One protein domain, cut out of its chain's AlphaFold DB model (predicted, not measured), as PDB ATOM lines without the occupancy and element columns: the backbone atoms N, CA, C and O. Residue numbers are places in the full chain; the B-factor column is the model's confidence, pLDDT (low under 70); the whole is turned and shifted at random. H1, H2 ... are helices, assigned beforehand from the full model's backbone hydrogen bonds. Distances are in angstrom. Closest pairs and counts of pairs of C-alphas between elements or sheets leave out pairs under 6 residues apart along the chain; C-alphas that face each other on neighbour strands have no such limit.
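Overview. This is residues 169 to 271 of the 273 residues of an uncharacterized protein of Pandoraea cepalis (UniProt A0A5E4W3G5). A long straight helix, H1, makes an arm whose last part packs on H3, while residues 169 to 186 stick out from the rest. The four shorter helices make a loose chain of contacts, H3 to H2 to H5 to H4, with H4 and H5 crossed at the end far from H1. The printed part has 103 residues with five named helices, H1 to H5 in order, and no named strand; its class is all helix. It is loose, with a radius of gyration of the C-alphas of 18.4 A, and flat, spanning 57 by 36 by 19 A.

Along the chain. H1, residues 170 to 198, runs 41.1 A from C-alpha 170 at (166.983, 261.205, 219.959) to C-alpha 198 at (183.352, 237.040, 191.036). H2 is residues 207 to 211, 5.9 A; H3 is residues 217 to 228, 16.2 A; H4 is residues 238 to 249, 15.8 A. H5, residues 258 to 271, 20.2 A, ends with C-alpha 271 at (159.333, 253.776, 178.936).

Arrangement. H1 touches H3 with residues 191 to 198 alone, closest at the C-alphas of Ala 195 and Val 225, 6.2 A. They run opposite ways at a shallow tilt of 33 degrees, only just short of steep. H2 touches H3, closest C-alphas Val 210 and Arg 220, 4.9 A, and H5, closest C-alphas Phe 207 and Ala 262, 6.1 A. H4 touches H5 about perpendicular, at 82 degrees; the closest C-alphas are those of Val 241 and Val 265, 6.4 A. H1 and H5 are apart, as are H3 and H5. In H1, H2, H3, H4 and H5 every O i to N i+4 pair is within hydrogen-bond range.

Size, cuts and confidence. The C-alphas of Gly 169 and Pro 257, the two farthest apart, are 57.8 A apart. The printed part has no cut; the link from H2 to H3 is tight, and no link is long. Confidence is low, under 70, at residues 169 to 176 and 178 to 179.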
ATOM      1  N   GLY A 169     164.132 258.221 222.566       47.50
ATOM      2  CA  GLY A 169     164.919 259.438 222.699       47.50
ATOM      3  C   GLY A 169     165.818 259.641 221.475       47.50
ATOM      4  O   GLY A 169     166.265 258.661 220.869       47.50
ATOM      5  N   PRO A 170     166.133 260.895 221.111       51.66
ATOM      6  CA  PRO A 170     166.983 261.205 219.959       51.66
ATOM      7  C   PRO A 170     168.350 260.499 220.014       51.66
ATOM      8  O   PRO A 170     168.871 260.099 218.975       51.66
ATOM      9  N   ASP A 171     168.885 260.244 221.210       48.34
ATOM     10  CA  ASP A 171     170.166 259.553 221.407       48.34
ATOM     11  C   ASP A 171     170.111 258.052 221.057       48.34
ATOM     12  O   ASP A 171     171.074 257.483 220.530       48.34
ATOM     13  N   SER A 172     168.964 257.404 221.275       53.09
ATOM     14  CA  SER A 172     168.719 256.005 220.897       53.09
ATOM     15  C   SER A 172     168.538 255.863 219.388       53.09
ATOM     16  O   SER A 172     169.122 254.968 218.777       53.09
ATOM     17  N   LEU A 173     167.831 256.804 218.753       60.50
ATOM     18  CA  LEU A 173     167.726 256.868 217.293       60.50
ATOM     19  C   LEU A 173     169.082 257.141 216.636       60.50
ATOM     20  O   LEU A 173     169.413 256.492 215.649       60.50
ATOM     21  N   LEU A 174     169.899 258.037 217.197       61.84
ATOM     22  CA  LEU A 174     171.265 258.287 216.724       61.84
ATOM     23  C   LEU A 174     172.151 257.047 216.852       61.84
ATOM     24  O   LEU A 174     172.925 256.748 215.943       61.84
ATOM     25  N   THR A 175     172.009 256.293 217.942       60.53
ATOM     26  CA  THR A 175     172.754 255.047 218.150       60.53
ATOM     27  C   THR A 175     172.288 253.953 217.187       60.53
ATOM     28  O   THR A 175     173.123 253.308 216.552       60.53
ATOM     29  N   LYS A 176     170.972 253.776 217.002       65.00
ATOM     30  CA  LYS A 176     170.401 252.848 216.010       65.00
ATOM     31  C   LYS A 176     170.826 253.217 214.593       65.00
ATOM     32  O   LYS A 176     171.296 252.351 213.864       65.00
ATOM     33  N   LEU A 177     170.740 254.493 214.220       71.12
ATOM     34  CA  LEU A 177     171.186 254.989 212.919       71.12
ATOM     35  C   LEU A 177     172.691 254.778 212.731       71.12
ATOM     36  O   LEU A 177     173.121 254.355 211.661       71.12
ATOM     37  N   GLY A 178     173.494 255.029 213.766       66.56
ATOM     38  CA  GLY A 178     174.926 254.746 213.767       66.56
ATOM     39  C   GLY A 178     175.207 253.266 213.519       66.56
ATOM     40  O   GLY A 178     175.949 252.930 212.599       66.56
ATOM     41  N   ASN A 179     174.559 252.379 214.274       65.88
ATOM     42  CA  ASN A 179     174.700 250.930 214.131       65.88
ATOM     43  C   ASN A 179     174.243 250.436 212.755       65.88
ATOM     44  O   ASN A 179     174.954 249.654 212.130       65.88
ATOM     45  N   LEU A 180     173.106 250.922 212.252       74.12
ATOM     46  CA  LEU A 180     172.613 250.603 210.911       74.12
ATOM     47  C   LEU A 180     173.574 251.097 209.833       74.12
ATOM     48  O   LEU A 180     173.837 250.381 208.873       74.12
ATOM     49  N   ARG A 181     174.154 252.289 209.996       72.94
ATOM     50  CA  ARG A 181     175.159 252.819 209.073       72.94
ATOM     51  C   ARG A 181     176.425 251.967 209.072       72.94
ATOM     52  O   ARG A 181     176.946 251.682 207.998       72.94
ATOM     53  N   PHE A 182     176.890 251.532 210.242       72.31
ATOM     54  CA  PHE A 182     178.016 250.605 210.348       72.31
ATOM     55  C   PHE A 182     177.694 249.249 209.718       72.31
ATOM     56  O   PHE A 182     178.491 248.756 208.929       72.31
ATOM     57  N   ALA A 183     176.522 248.674 209.996       74.06
ATOM     58  CA  ALA A 183     176.086 247.417 209.393       74.06
ATOM     59  C   ALA A 183     175.992 247.526 207.866       74.06
ATOM     60  O   ALA A 183     176.505 246.666 207.156       74.06
ATOM     61  N   ASN A 184     175.420 248.616 207.350       77.00
ATOM     62  CA  ASN A 184     175.316 248.870 205.916       77.00
ATOM     63  C   ASN A 184     176.704 249.050 205.272       77.00
ATOM     64  O   ASN A 184     176.977 248.507 204.203       77.00
ATOM     65  N   GLN A 185     177.633 249.728 205.951       77.69
ATOM     66  CA  GLN A 185     179.019 249.838 205.490       77.69
ATOM     67  C   GLN A 185     179.732 248.477 205.470       77.69
ATOM     68  O   GLN A 185     180.428 248.164 204.500       77.69
ATOM     69  N   SER A 186     179.544 247.655 206.502       81.06
ATOM     70  CA  SER A 186     180.086 246.294 206.557       81.06
ATOM     71  C   SER A 186     179.516 245.414 205.445       81.06
ATOM     72  O   SER A 186     180.282 244.761 204.744       81.06
ATOM     73  N   LEU A 187     178.199 245.457 205.216       87.38
ATOM     74  CA  LEU A 187     177.541 244.747 204.116       87.38
ATOM     75  C   LEU A 187     178.057 245.220 202.757       87.38
ATOM     76  O   LEU A 187     178.420 244.398 201.926       87.38
ATOM     77  N   THR A 188     178.173 246.532 202.548       84.62
ATOM     78  CA  THR A 188     178.723 247.103 201.309       84.62
ATOM     79  C   THR A 188     180.160 246.635 201.061       84.62
ATOM     80  O   THR A 188     180.546 246.371 199.920       84.62
ATOM     81  N   THR A 189     180.957 246.511 202.126       86.06
ATOM     82  CA  THR A 189     182.341 246.029 202.052       86.06
ATOM     83  C   THR A 189     182.379 244.551 201.681       86.06
ATOM     84  O   THR A 189     183.000 244.201 200.681       86.06
ATOM     85  N   ALA A 190     181.639 243.705 202.402       86.75
ATOM     86  CA  ALA A 190     181.538 242.276 202.110       86.75
ATOM     87  C   ALA A 190     181.025 242.024 200.683       86.75
ATOM     88  O   ALA A 190     181.579 241.221 199.939       86.75
ATOM     89  N   LEU A 191     180.014 242.774 200.249       89.12
ATOM     90  CA  LEU A 191     179.456 242.682 198.905       89.12
ATOM     91  C   LEU A 191     180.466 243.136 197.833       89.12
ATOM     92  O   LEU A 191     180.508 242.573 196.742       89.12
ATOM     93  N   SER A 192     181.327 244.111 198.146       87.69
ATOM     94  CA  SER A 192     182.434 244.521 197.270       87.69
ATOM     95  C   SER A 192     183.538 243.463 197.179       87.69
ATOM     96  O   SER A 192     184.116 243.290 196.108       87.69
ATOM     97  N   GLU A 193     183.817 242.740 198.262       89.69
ATOM     98  CA  GLU A 193     184.745 241.603 198.254       89.69
ATOM     99  C   GLU A 193     184.187 240.448 197.418       89.69
ATOM    100  O   GLU A 193     184.889 239.920 196.557       89.69
ATOM    101  N   VAL A 194     182.900 240.122 197.580       89.69
ATOM    102  CA  VAL A 194     182.208 239.152 196.718       89.69
ATOM    103  C   VAL A 194     182.269 239.594 195.253       89.69
ATOM    104  O   VAL A 194     182.580 238.777 194.388       89.69
ATOM    105  N   ALA A 195     182.049 240.882 194.959       88.12
ATOM    106  CA  ALA A 195     182.183 241.420 193.605       88.12
ATOM    107  C   ALA A 195     183.578 241.163 193.022       88.12
ATOM    108  O   ALA A 195     183.689 240.769 191.865       88.12
ATOM    109  N   ALA A 196     184.630 241.368 193.820       88.56
ATOM    110  CA  ALA A 196     186.008 241.134 193.407       88.56
ATOM    111  C   ALA A 196     186.303 239.641 193.189       88.56
ATOM    112  O   ALA A 196     186.971 239.288 192.222       88.56
ATOM    113  N   CYS A 197     185.772 238.758 194.039       90.50
ATOM    114  CA  CYS A 197     185.906 237.306 193.882       90.50
ATOM    115  C   CYS A 197     185.214 236.781 192.620       90.50
ATOM    116  O   CYS A 197     185.670 235.808 192.021       90.50
ATOM    117  N   LEU A 198     184.104 237.407 192.230       88.62
ATOM    118  CA  LEU A 198     183.352 237.040 191.036       88.62
ATOM    119  C   LEU A 198     183.850 237.748 189.770       88.62
ATOM    120  O   LEU A 198     183.375 237.435 188.675       88.62
ATOM    121  N   ASP A 199     184.773 238.705 189.889       87.00
ATOM    122  CA  ASP A 199     185.237 239.479 188.746       87.00
ATOM    123  C   ASP A 199     185.938 238.582 187.715       87.00
ATOM    124  O   ASP A 199     186.719 237.688 188.039       87.00
ATOM    125  N   GLY A 200     185.603 238.785 186.442       83.88
ATOM    126  CA  GLY A 200     186.083 237.952 185.339       83.88
ATOM    127  C   GLY A 200     185.510 236.526 185.263       83.88
ATOM    128  O   GLY A 200     185.835 235.819 184.307       83.88
ATOM    129  N   LEU A 201     184.650 236.091 186.193       88.44
ATOM    130  CA  LEU A 201     183.984 234.784 186.126       88.44
ATOM    131  C   LEU A 201     182.640 234.848 185.380       88.44
ATOM    132  O   LEU A 201     181.957 235.874 185.360       88.44
ATOM    133  N   GLY A 202     182.221 233.722 184.799       86.19
ATOM    134  CA  GLY A 202     180.955 233.613 184.069       86.19
ATOM    135  C   GLY A 202     181.013 234.218 182.661       86.19
ATOM    136  O   GLY A 202     182.050 234.202 181.996       86.19
ATOM    137  N   ARG A 203     179.876 234.723 182.181       88.56
ATOM    138  CA  ARG A 203     179.697 235.318 180.848       88.56
ATOM    139  C   ARG A 203     179.341 236.807 180.966       88.56
ATOM    140  O   ARG A 203     179.416 237.414 182.035       88.56
ATOM    141  N   ALA A 204     179.007 237.432 179.840       88.12
ATOM    142  CA  ALA A 204     178.508 238.803 179.832       88.12
ATOM    143  C   ALA A 204     177.124 238.880 180.504       88.12
ATOM    144  O   ALA A 204     176.239 238.091 180.174       88.12
ATOM    145  N   ILE A 205     176.936 239.858 181.400       88.50
ATOM    146  CA  ILE A 205     175.655 240.106 182.076       88.50
ATOM    147  C   ILE A 205     174.657 240.672 181.062       88.50
ATOM    148  O   ILE A 205     174.704 241.844 180.689       88.50
ATOM    149  N   THR A 206     173.737 239.816 180.642       87.56
ATOM    150  CA  THR A 206     172.591 240.105 179.772       87.56
ATOM    151  C   THR A 206     171.304 239.672 180.469       87.56
ATOM    152  O   THR A 206     171.358 238.853 181.388       87.56
ATOM    153  N   PHE A 207     170.150 240.188 180.040       84.62
ATOM    154  CA  PHE A 207     168.857 239.786 180.602       84.62
ATOM    155  C   PHE A 207     168.686 238.256 180.602       84.62
ATOM    156  O   PHE A 207     168.468 237.662 181.655       84.62
ATOM    157  N   ASP A 208     168.925 237.597 179.466       82.88
ATOM    158  CA  ASP A 208     168.780 236.140 179.354       82.88
ATOM    159  C   ASP A 208     169.796 235.348 180.187       82.88
ATOM    160  O   ASP A 208     169.454 234.296 180.715       82.88
ATOM    161  N   SER A 209     171.018 235.849 180.394       84.00
ATOM    162  CA  SER A 209     171.976 235.169 181.286       84.00
ATOM    163  C   SER A 209     171.566 235.189 182.767       84.00
ATOM    164  O   SER A 209     172.100 234.413 183.559       84.00
ATOM    165  N   VAL A 210     170.640 236.082 183.139       85.81
ATOM    166  CA  VAL A 210     170.157 236.281 184.514       85.81
ATOM    167  C   VAL A 210     168.766 235.666 184.716       85.81
ATOM    168  O   VAL A 210     168.540 235.006 185.732       85.81
ATOM    169  N   HIS A 211     167.857 235.872 183.758       81.62
ATOM    170  CA  HIS A 211     166.429 235.528 183.837       81.62
ATOM    171  C   HIS A 211     165.956 234.556 182.742       81.62
ATOM    172  O   HIS A 211     164.800 234.147 182.751       81.62
ATOM    173  N   GLY A 212     166.816 234.197 181.786       74.56
ATOM    174  CA  GLY A 212     166.475 233.287 180.694       74.56
ATOM    175  C   GLY A 212     166.485 231.813 181.104       74.56
ATOM    176  O   GLY A 212     166.720 231.453 182.253       74.56
ATOM    177  N   ASN A 213     166.260 230.936 180.123       70.69
ATOM    178  CA  ASN A 213     166.106 229.492 180.356       70.69
ATOM    179  C   ASN A 213     167.430 228.783 180.700       70.69
ATOM    180  O   ASN A 213     167.417 227.716 181.308       70.69
ATOM    181  N   GLU A 214     168.570 229.366 180.319       72.81
ATOM    182  CA  GLU A 214     169.911 228.877 180.654       72.81
ATOM    183  C   GLU A 214     170.623 229.887 181.561       72.81
ATOM    184  O   GLU A 214     171.478 230.663 181.123       72.81
ATOM    185  N   VAL A 215     170.242 229.895 182.840       75.69
ATOM    186  CA  VAL A 215     170.843 230.780 183.845       75.69
ATOM    187  C   VAL A 215     172.270 230.330 184.151       75.69
ATOM    188  O   VAL A 215     172.499 229.228 184.651       75.69
ATOM    189  N   ASP A 216     173.236 231.219 183.921       83.62
ATOM    190  CA  ASP A 216     174.575 231.069 184.482       83.62
ATOM    191  C   ASP A 216     174.583 231.656 185.896       83.62
ATOM    192  O   ASP A 216     174.594 232.875 186.081       83.62
ATOM    193  N   TRP A 217     174.577 230.784 186.904       85.62
ATOM    194  CA  TRP A 217     174.507 231.171 188.315       85.62
ATOM    195  C   TRP A 217     175.637 232.107 188.746       85.62
ATOM    196  O   TRP A 217     175.418 232.969 189.595       85.62
ATOM    197  N   VAL A 218     176.816 232.003 188.124       89.00
ATOM    198  CA  VAL A 218     177.937 232.913 188.392       89.00
ATOM    199  C   VAL A 218     177.640 234.309 187.840       89.00
ATOM    200  O   VAL A 218     177.804 235.304 188.546       89.00
ATOM    201  N   THR A 219     177.131 234.399 186.609       89.88
ATOM    202  CA  THR A 219     176.698 235.672 186.009       89.88
ATOM    203  C   THR A 219     175.520 236.285 186.770       89.88
ATOM    204  O   THR A 219     175.498 237.495 186.996       89.88
ATOM    205  N   ARG A 220     174.576 235.465 187.246       90.44
ATOM    206  CA  ARG A 220     173.460 235.918 188.087       90.44
ATOM    207  C   ARG A 220     173.942 236.453 189.435       90.44
ATOM    208  O   ARG A 220     173.491 237.519 189.843       90.44
ATOM    209  N   ALA A 221     174.885 235.779 190.092       89.88
ATOM    210  CA  ALA A 221     175.480 236.268 191.335       89.88
ATOM    211  C   ALA A 221     176.185 237.620 191.129       89.88
ATOM    212  O   ALA A 221     175.963 238.552 191.900       89.88
ATOM    213  N   ARG A 222     176.953 237.769 190.040       91.94
ATOM    214  CA  ARG A 222     177.572 239.053 189.661       91.94
ATOM    215  C   ARG A 222     176.537 240.152 189.449       91.94
ATOM    216  O   ARG A 222     176.705 241.250 189.966       91.94
ATOM    217  N   TYR A 223     175.462 239.851 188.725       92.00
ATOM    218  CA  TYR A 223     174.365 240.787 188.501       92.00
ATOM    219  C   TYR A 223     173.728 241.256 189.818       92.00
ATOM    220  O   TYR A 223     173.600 242.460 190.029       92.00
ATOM    221  N   VAL A 224     173.388 240.331 190.723       92.12
ATOM    222  CA  VAL A 224     172.785 240.664 192.027       92.12
ATOM    223  C   VAL A 224     173.708 241.573 192.838       92.12
ATOM    224  O   VAL A 224     173.259 242.567 193.401       92.12
ATOM    225  N   VAL A 225     175.008 241.277 192.842       91.50
ATOM    226  CA  VAL A 225     176.024 242.085 193.524       91.50
ATOM    227  C   VAL A 225     176.148 243.484 192.908       91.50
ATOM    228  O   VAL A 225     176.194 244.470 193.641       91.50
ATOM    229  N   GLU A 226     176.164 243.607 191.577       91.06
ATOM    230  CA  GLU A 226     176.205 244.911 190.902       91.06
ATOM    231  C   GLU A 226     174.962 245.761 191.194       91.06
ATOM    232  O   GLU A 226     175.093 246.969 191.405       91.06
ATOM    233  N   VAL A 227     173.776 245.147 191.241       91.06
ATOM    234  CA  VAL A 227     172.517 245.829 191.582       91.06
ATOM    235  C   VAL A 227     172.514 246.272 193.044       91.06
ATOM    236  O   VAL A 227     172.236 247.434 193.329       91.06
ATOM    237  N   ALA A 228     172.890 245.391 193.972       88.75
ATOM    238  CA  ALA A 228     172.919 245.709 195.398       88.75
ATOM    239  C   ALA A 228     173.989 246.761 195.760       88.75
ATOM    240  O   ALA A 228     173.799 247.533 196.696       88.75
ATOM    241  N   LEU A 229     175.076 246.866 194.983       89.50
ATOM    242  CA  LEU A 229     176.064 247.951 195.093       89.50
ATOM    243  C   LEU A 229     175.656 249.239 194.352       89.50
ATOM    244  O   LEU A 229     176.434 250.194 194.334       89.50
ATOM    245  N   GLY A 230     174.494 249.272 193.692       88.88
ATOM    246  CA  GLY A 230     174.038 250.419 192.899       88.88
ATOM    247  C   GLY A 230     174.881 250.695 191.647       88.88
ATOM    248  O   GLY A 230     174.834 251.793 191.098       88.88
ATOM    249  N   ARG A 231     175.677 249.722 191.188       89.69
ATOM    250  CA  ARG A 231     176.521 249.828 189.983       89.69
ATOM    251  C   ARG A 231     175.747 249.521 188.701       89.69
ATOM    252  O   ARG A 231     176.202 249.874 187.615       89.69
ATOM    253  N   ARG A 232     174.596 248.859 188.823       89.81
ATOM    254  CA  ARG A 232     173.709 248.482 187.721       89.81
ATOM    255  C   ARG A 232     172.250 248.709 188.113       89.81
ATOM    256  O   ARG A 232     171.867 248.465 189.252       89.81
ATOM    257  N   VAL A 233     171.439 249.140 187.151       88.62
ATOM    258  CA  VAL A 233     169.978 249.210 187.299       88.62
ATOM    259  C   VAL A 233     169.401 247.799 187.230       88.62
ATOM    260  O   VAL A 233     169.752 247.036 186.327       88.62
ATOM    261  N   ALA A 234     168.529 247.453 188.176       90.81
ATOM    262  CA  ALA A 234     167.847 246.168 188.169       90.81
ATOM    263  C   ALA A 234     167.007 246.007 186.893       90.81
ATOM    264  O   ALA A 234     166.298 246.927 186.482       90.81
ATOM    265  N   TYR A 235     167.086 244.834 186.273       90.12
ATOM    266  CA  TYR A 235     166.120 244.423 185.270       90.12
ATOM    267  C   TYR A 235     164.723 244.343 185.895       90.12
ATOM    268  O   TYR A 235     164.594 243.950 187.059       90.12
ATOM    269  N   PRO A 236     163.687 244.716 185.128       88.19
ATOM    270  CA  PRO A 236     162.309 244.559 185.549       88.19
ATOM    271  C   PRO A 236     161.950 243.079 185.691       88.19
ATOM    272  O   PRO A 236     162.576 242.204 185.087       88.19
ATOM    273  N   ASP A 237     160.910 242.833 186.476       86.88
ATOM    274  CA  ASP A 237     160.298 241.521 186.590       86.88
ATOM    275  C   ASP A 237     159.733 241.039 185.236       86.88
ATOM    276  O   ASP A 237     159.203 241.829 184.448       86.88
ATOM    277  N   ILE A 238     159.889 239.742 184.955       86.44
ATOM    278  CA  ILE A 238     159.589 239.164 183.640       86.44
ATOM    279  C   ILE A 238     158.089 239.147 183.351       86.44
ATOM    280  O   ILE A 238     157.695 239.433 182.219       86.44
ATOM    281  N   ASP A 239     157.266 238.902 184.373       88.69
ATOM    282  CA  ASP A 239     155.813 238.848 184.238       88.69
ATOM    283  C   ASP A 239     155.288 240.248 183.924       88.69
ATOM    284  O   ASP A 239     154.502 240.437 182.996       88.69
ATOM    285  N   THR A 240     155.845 241.260 184.591       90.38
ATOM    286  CA  THR A 240     155.504 242.667 184.345       90.38
ATOM    287  C   THR A 240     155.834 243.102 182.908       90.38
ATOM    288  O   THR A 240     155.031 243.762 182.239       90.38
ATOM    289  N   VAL A 241     157.006 242.718 182.385       89.75
ATOM    290  CA  VAL A 241     157.360 242.993 180.979       89.75
ATOM    291  C   VAL A 241     156.448 242.213 180.031       89.75
ATOM    292  O   VAL A 241     156.002 242.766 179.024       89.75
ATOM    293  N   GLY A 242     156.147 240.952 180.348       90.81
ATOM    294  CA  GLY A 242     155.264 240.098 179.559       90.81
ATOM    295  C   GLY A 242     153.857 240.671 179.421       90.81
ATOM    296  O   GLY A 242     153.338 240.774 178.304       90.81
ATOM    297  N   GLU A 243     153.277 241.132 180.527       93.12
ATOM    298  CA  GLU A 243     151.991 241.827 180.555       93.12
ATOM    299  C   GLU A 243     152.019 243.101 179.714       93.12
ATOM    300  O   GLU A 243     151.143 243.315 178.870       93.12
ATOM    301  N   TRP A 244     153.054 243.932 179.877       95.12
ATOM    302  CA  TRP A 244     153.193 245.168 179.112       95.12
ATOM    303  C   TRP A 244     153.287 244.908 177.603       95.12
ATOM    304  O   TRP A 244     152.618 245.591 176.820       95.12
ATOM    305  N   VAL A 245     154.061 243.898 177.185       94.19
ATOM    306  CA  VAL A 245     154.185 243.489 175.776       94.19
ATOM    307  C   VAL A 245     152.860 242.949 175.235       94.19
ATOM    308  O   VAL A 245     152.446 243.328 174.132       94.19
ATOM    309  N   GLY A 246     152.167 242.109 176.004       93.19
ATOM    310  CA  GLY A 246     150.858 241.570 175.639       93.19
ATOM    311  C   GLY A 246     149.805 242.662 175.466       93.19
ATOM    312  O   GLY A 246     149.063 242.662 174.477       93.19
ATOM    313  N   LEU A 247     149.785 243.634 176.379       93.62
ATOM    314  CA  LEU A 247     148.818 244.725 176.384       93.62
ATOM    315  C   LEU A 247     149.054 245.726 175.245       93.62
ATOM    316  O   LEU A 247     148.108 246.103 174.557       93.62
ATOM    317  N   HIS A 248     150.302 246.145 175.025       91.75
ATOM    318  CA  HIS A 248     150.618 247.245 174.103       91.75
ATOM    319  C   HIS A 248     150.930 246.789 172.677       91.75
ATOM    320  O   HIS A 248     150.763 247.560 171.731       91.75
ATOM    321  N   TYR A 249     151.394 245.551 172.509       93.25
ATOM    322  CA  TYR A 249     151.865 245.042 171.219       93.25
ATOM    323  C   TYR A 249     151.163 243.755 170.780       93.25
ATOM    324  O   TYR A 249     151.464 243.260 169.692       93.25
ATOM    325  N   HIS A 250     150.228 243.225 171.582       91.62
ATOM    326  CA  HIS A 250     149.470 241.999 171.296       91.62
ATOM    327  C   HIS A 250     150.368 240.806 170.933       91.62
ATOM    328  O   HIS A 250     150.066 240.020 170.032       91.62
ATOM    329  N   ARG A 251     151.506 240.692 171.625       92.88
ATOM    330  CA  ARG A 251     152.509 239.636 171.442       92.88
ATOM    331  C   ARG A 251     152.689 238.850 172.728       92.88
ATOM    332  O   ARG A 251     152.569 239.404 173.813       92.88
ATOM    333  N   ASN A 252     153.008 237.566 172.595       90.50
ATOM    334  CA  ASN A 252     153.375 236.732 173.732       90.50
ATOM    335  C   ASN A 252     154.891 236.818 173.945       90.50
ATOM    336  O   ASN A 252     155.644 236.275 173.139       90.50
ATOM    337  N   PHE A 253     155.311 237.494 175.014       89.38
ATOM    338  CA  PHE A 253     156.718 237.684 175.363       89.38
ATOM    339  C   PHE A 253     157.484 236.360 175.512       89.38
ATOM    340  O   PHE A 253     158.600 236.247 175.009       89.38
ATOM    341  N   ASP A 254     156.873 235.332 176.102       86.19
ATOM    342  CA  ASP A 254     157.531 234.038 176.346       86.19
ATOM    343  C   ASP A 254     157.767 233.231 175.070       86.19
ATOM    344  O   ASP A 254     158.660 232.386 175.012       86.19
ATOM    345  N   ALA A 255     156.967 233.495 174.035       89.25
ATOM    346  CA  ALA A 255     157.093 232.855 172.733       89.25
ATOM    347  C   ALA A 255     158.097 233.571 171.809       89.25
ATOM    348  O   ALA A 255     158.395 233.066 170.724       89.25
ATOM    349  N   GLU A 256     158.589 234.751 172.196       88.19
ATOM    350  CA  GLU A 256     159.536 235.521 171.391       88.19
ATOM    351  C   GLU A 256     160.966 234.951 171.513       88.19
ATOM    352  O   GLU A 256     161.366 234.469 172.577       88.19
ATOM    353  N   PRO A 257     161.782 235.028 170.443       88.50
ATOM    354  CA  PRO A 257     163.202 234.694 170.506       88.50
ATOM    355  C   PRO A 257     163.957 235.510 171.564       88.50
ATOM    356  O   PRO A 257     163.588 236.643 171.878       88.50
ATOM    357  N   ILE A 258     165.074 234.963 172.050       83.38
ATOM    358  CA  ILE A 258     165.940 235.573 173.073       83.38
ATOM    359  C   ILE A 258     166.300 237.025 172.732       83.38
ATOM    360  O   ILE A 258     166.149 237.922 173.563       83.38
ATOM    361  N   GLU A 259     166.711 237.287 171.489       85.19
ATOM    362  CA  GLU A 259     167.100 238.632 171.059       85.19
ATOM    363  C   GLU A 259     165.925 239.616 171.126       85.19
ATOM    364  O   GLU A 259     166.109 240.794 171.434       85.19
ATOM    365  N   LYS A 260     164.703 239.132 170.873       89.06
ATOM    366  CA  LYS A 260     163.483 239.939 170.935       89.06
ATOM    367  C   LYS A 260     163.033 240.204 172.364       89.06
ATOM    368  O   LYS A 260     162.610 241.321 172.647       89.06
ATOM    369  N   ARG A 261     163.171 239.237 173.272       88.31
ATOM    370  CA  ARG A 261     162.886 239.445 174.700       88.31
ATOM    371  C   ARG A 261     163.801 240.506 175.306       88.31
ATOM    372  O   ARG A 261     163.313 241.417 175.967       88.31
ATOM    373  N   ALA A 262     165.097 240.465 174.990       86.81
ATOM    374  CA  ALA A 262     166.042 241.496 175.416       86.81
ATOM    375  C   ALA A 262     165.668 242.898 174.890       86.81
ATOM    376  O   ALA A 262     165.768 243.881 175.625       86.81
ATOM    377  N   GLU A 263     165.192 243.000 173.643       91.06
ATOM    378  CA  GLU A 263     164.695 244.261 173.078       91.06
ATOM    379  C   GLU A 263     163.449 244.774 173.817       91.06
ATOM    380  O   GLU A 263     163.361 245.964 174.123       91.06
ATOM    381  N   TRP A 264     162.497 243.891 174.133       93.19
ATOM    382  CA  TRP A 264     161.288 244.258 174.873       93.19
ATOM    383  C   TRP A 264     161.591 244.764 176.279       93.19
ATOM    384  O   TRP A 264     161.040 245.785 176.680       93.19
ATOM    385  N   VAL A 265     162.509 244.106 176.987       90.75
ATOM    386  CA  VAL A 265     162.982 244.551 178.304       90.75
ATOM    387  C   VAL A 265     163.627 245.934 178.209       90.75
ATOM    388  O   VAL A 265     163.300 246.809 179.006       90.75
ATOM    389  N   GLY A 266     164.485 246.169 177.209       90.00
ATOM    390  CA  GLY A 266     165.095 247.484 176.986       90.00
ATOM    391  C   GLY A 266     164.052 248.585 176.778       90.00
ATOM    392  O   GLY A 266     164.085 249.606 177.459       90.00
ATOM    393  N   ARG A 267     163.059 248.343 175.913       92.12
ATOM    394  CA  ARG A 267     161.956 249.289 175.669       92.12
ATOM    395  C   ARG A 267     161.088 249.517 176.907       92.12
ATOM    396  O   ARG A 267     160.652 250.640 177.153       92.12
ATOM    397  N   TYR A 268     160.825 248.465 177.680       92.94
ATOM    398  CA  TYR A 268     160.090 248.581 178.935       92.94
ATOM    399  C   TYR A 268     160.830 249.513 179.897       92.94
ATOM    400  O   TYR A 268     160.242 250.476 180.381       92.94
ATOM    401  N   MET A 269     162.132 249.287 180.097       90.12
ATOM    402  CA  MET A 269     162.964 250.127 180.959       90.12
ATOM    403  C   MET A 269     163.027 251.582 180.475       90.12
ATOM    404  O   MET A 269     162.916 252.481 181.295       90.12
ATOM    405  N   GLU A 270     163.146 251.832 179.168       91.06
ATOM    406  CA  GLU A 270     163.131 253.196 178.605       91.06
ATOM    407  C   GLU A 270     161.793 253.921 178.810       91.06
ATOM    408  O   GLU A 270     161.768 255.135 178.975       91.06
ATOM    409  N   SER A 271     160.676 253.192 178.782       88.81
ATOM    410  CA  SER A 271     159.333 253.776 178.936       88.81
ATOM    411  C   SER A 271     158.900 254.007 180.390       88.81
ATOM    412  O   SER A 271     157.910 254.704 180.606       88.81
TER     413      SER A 271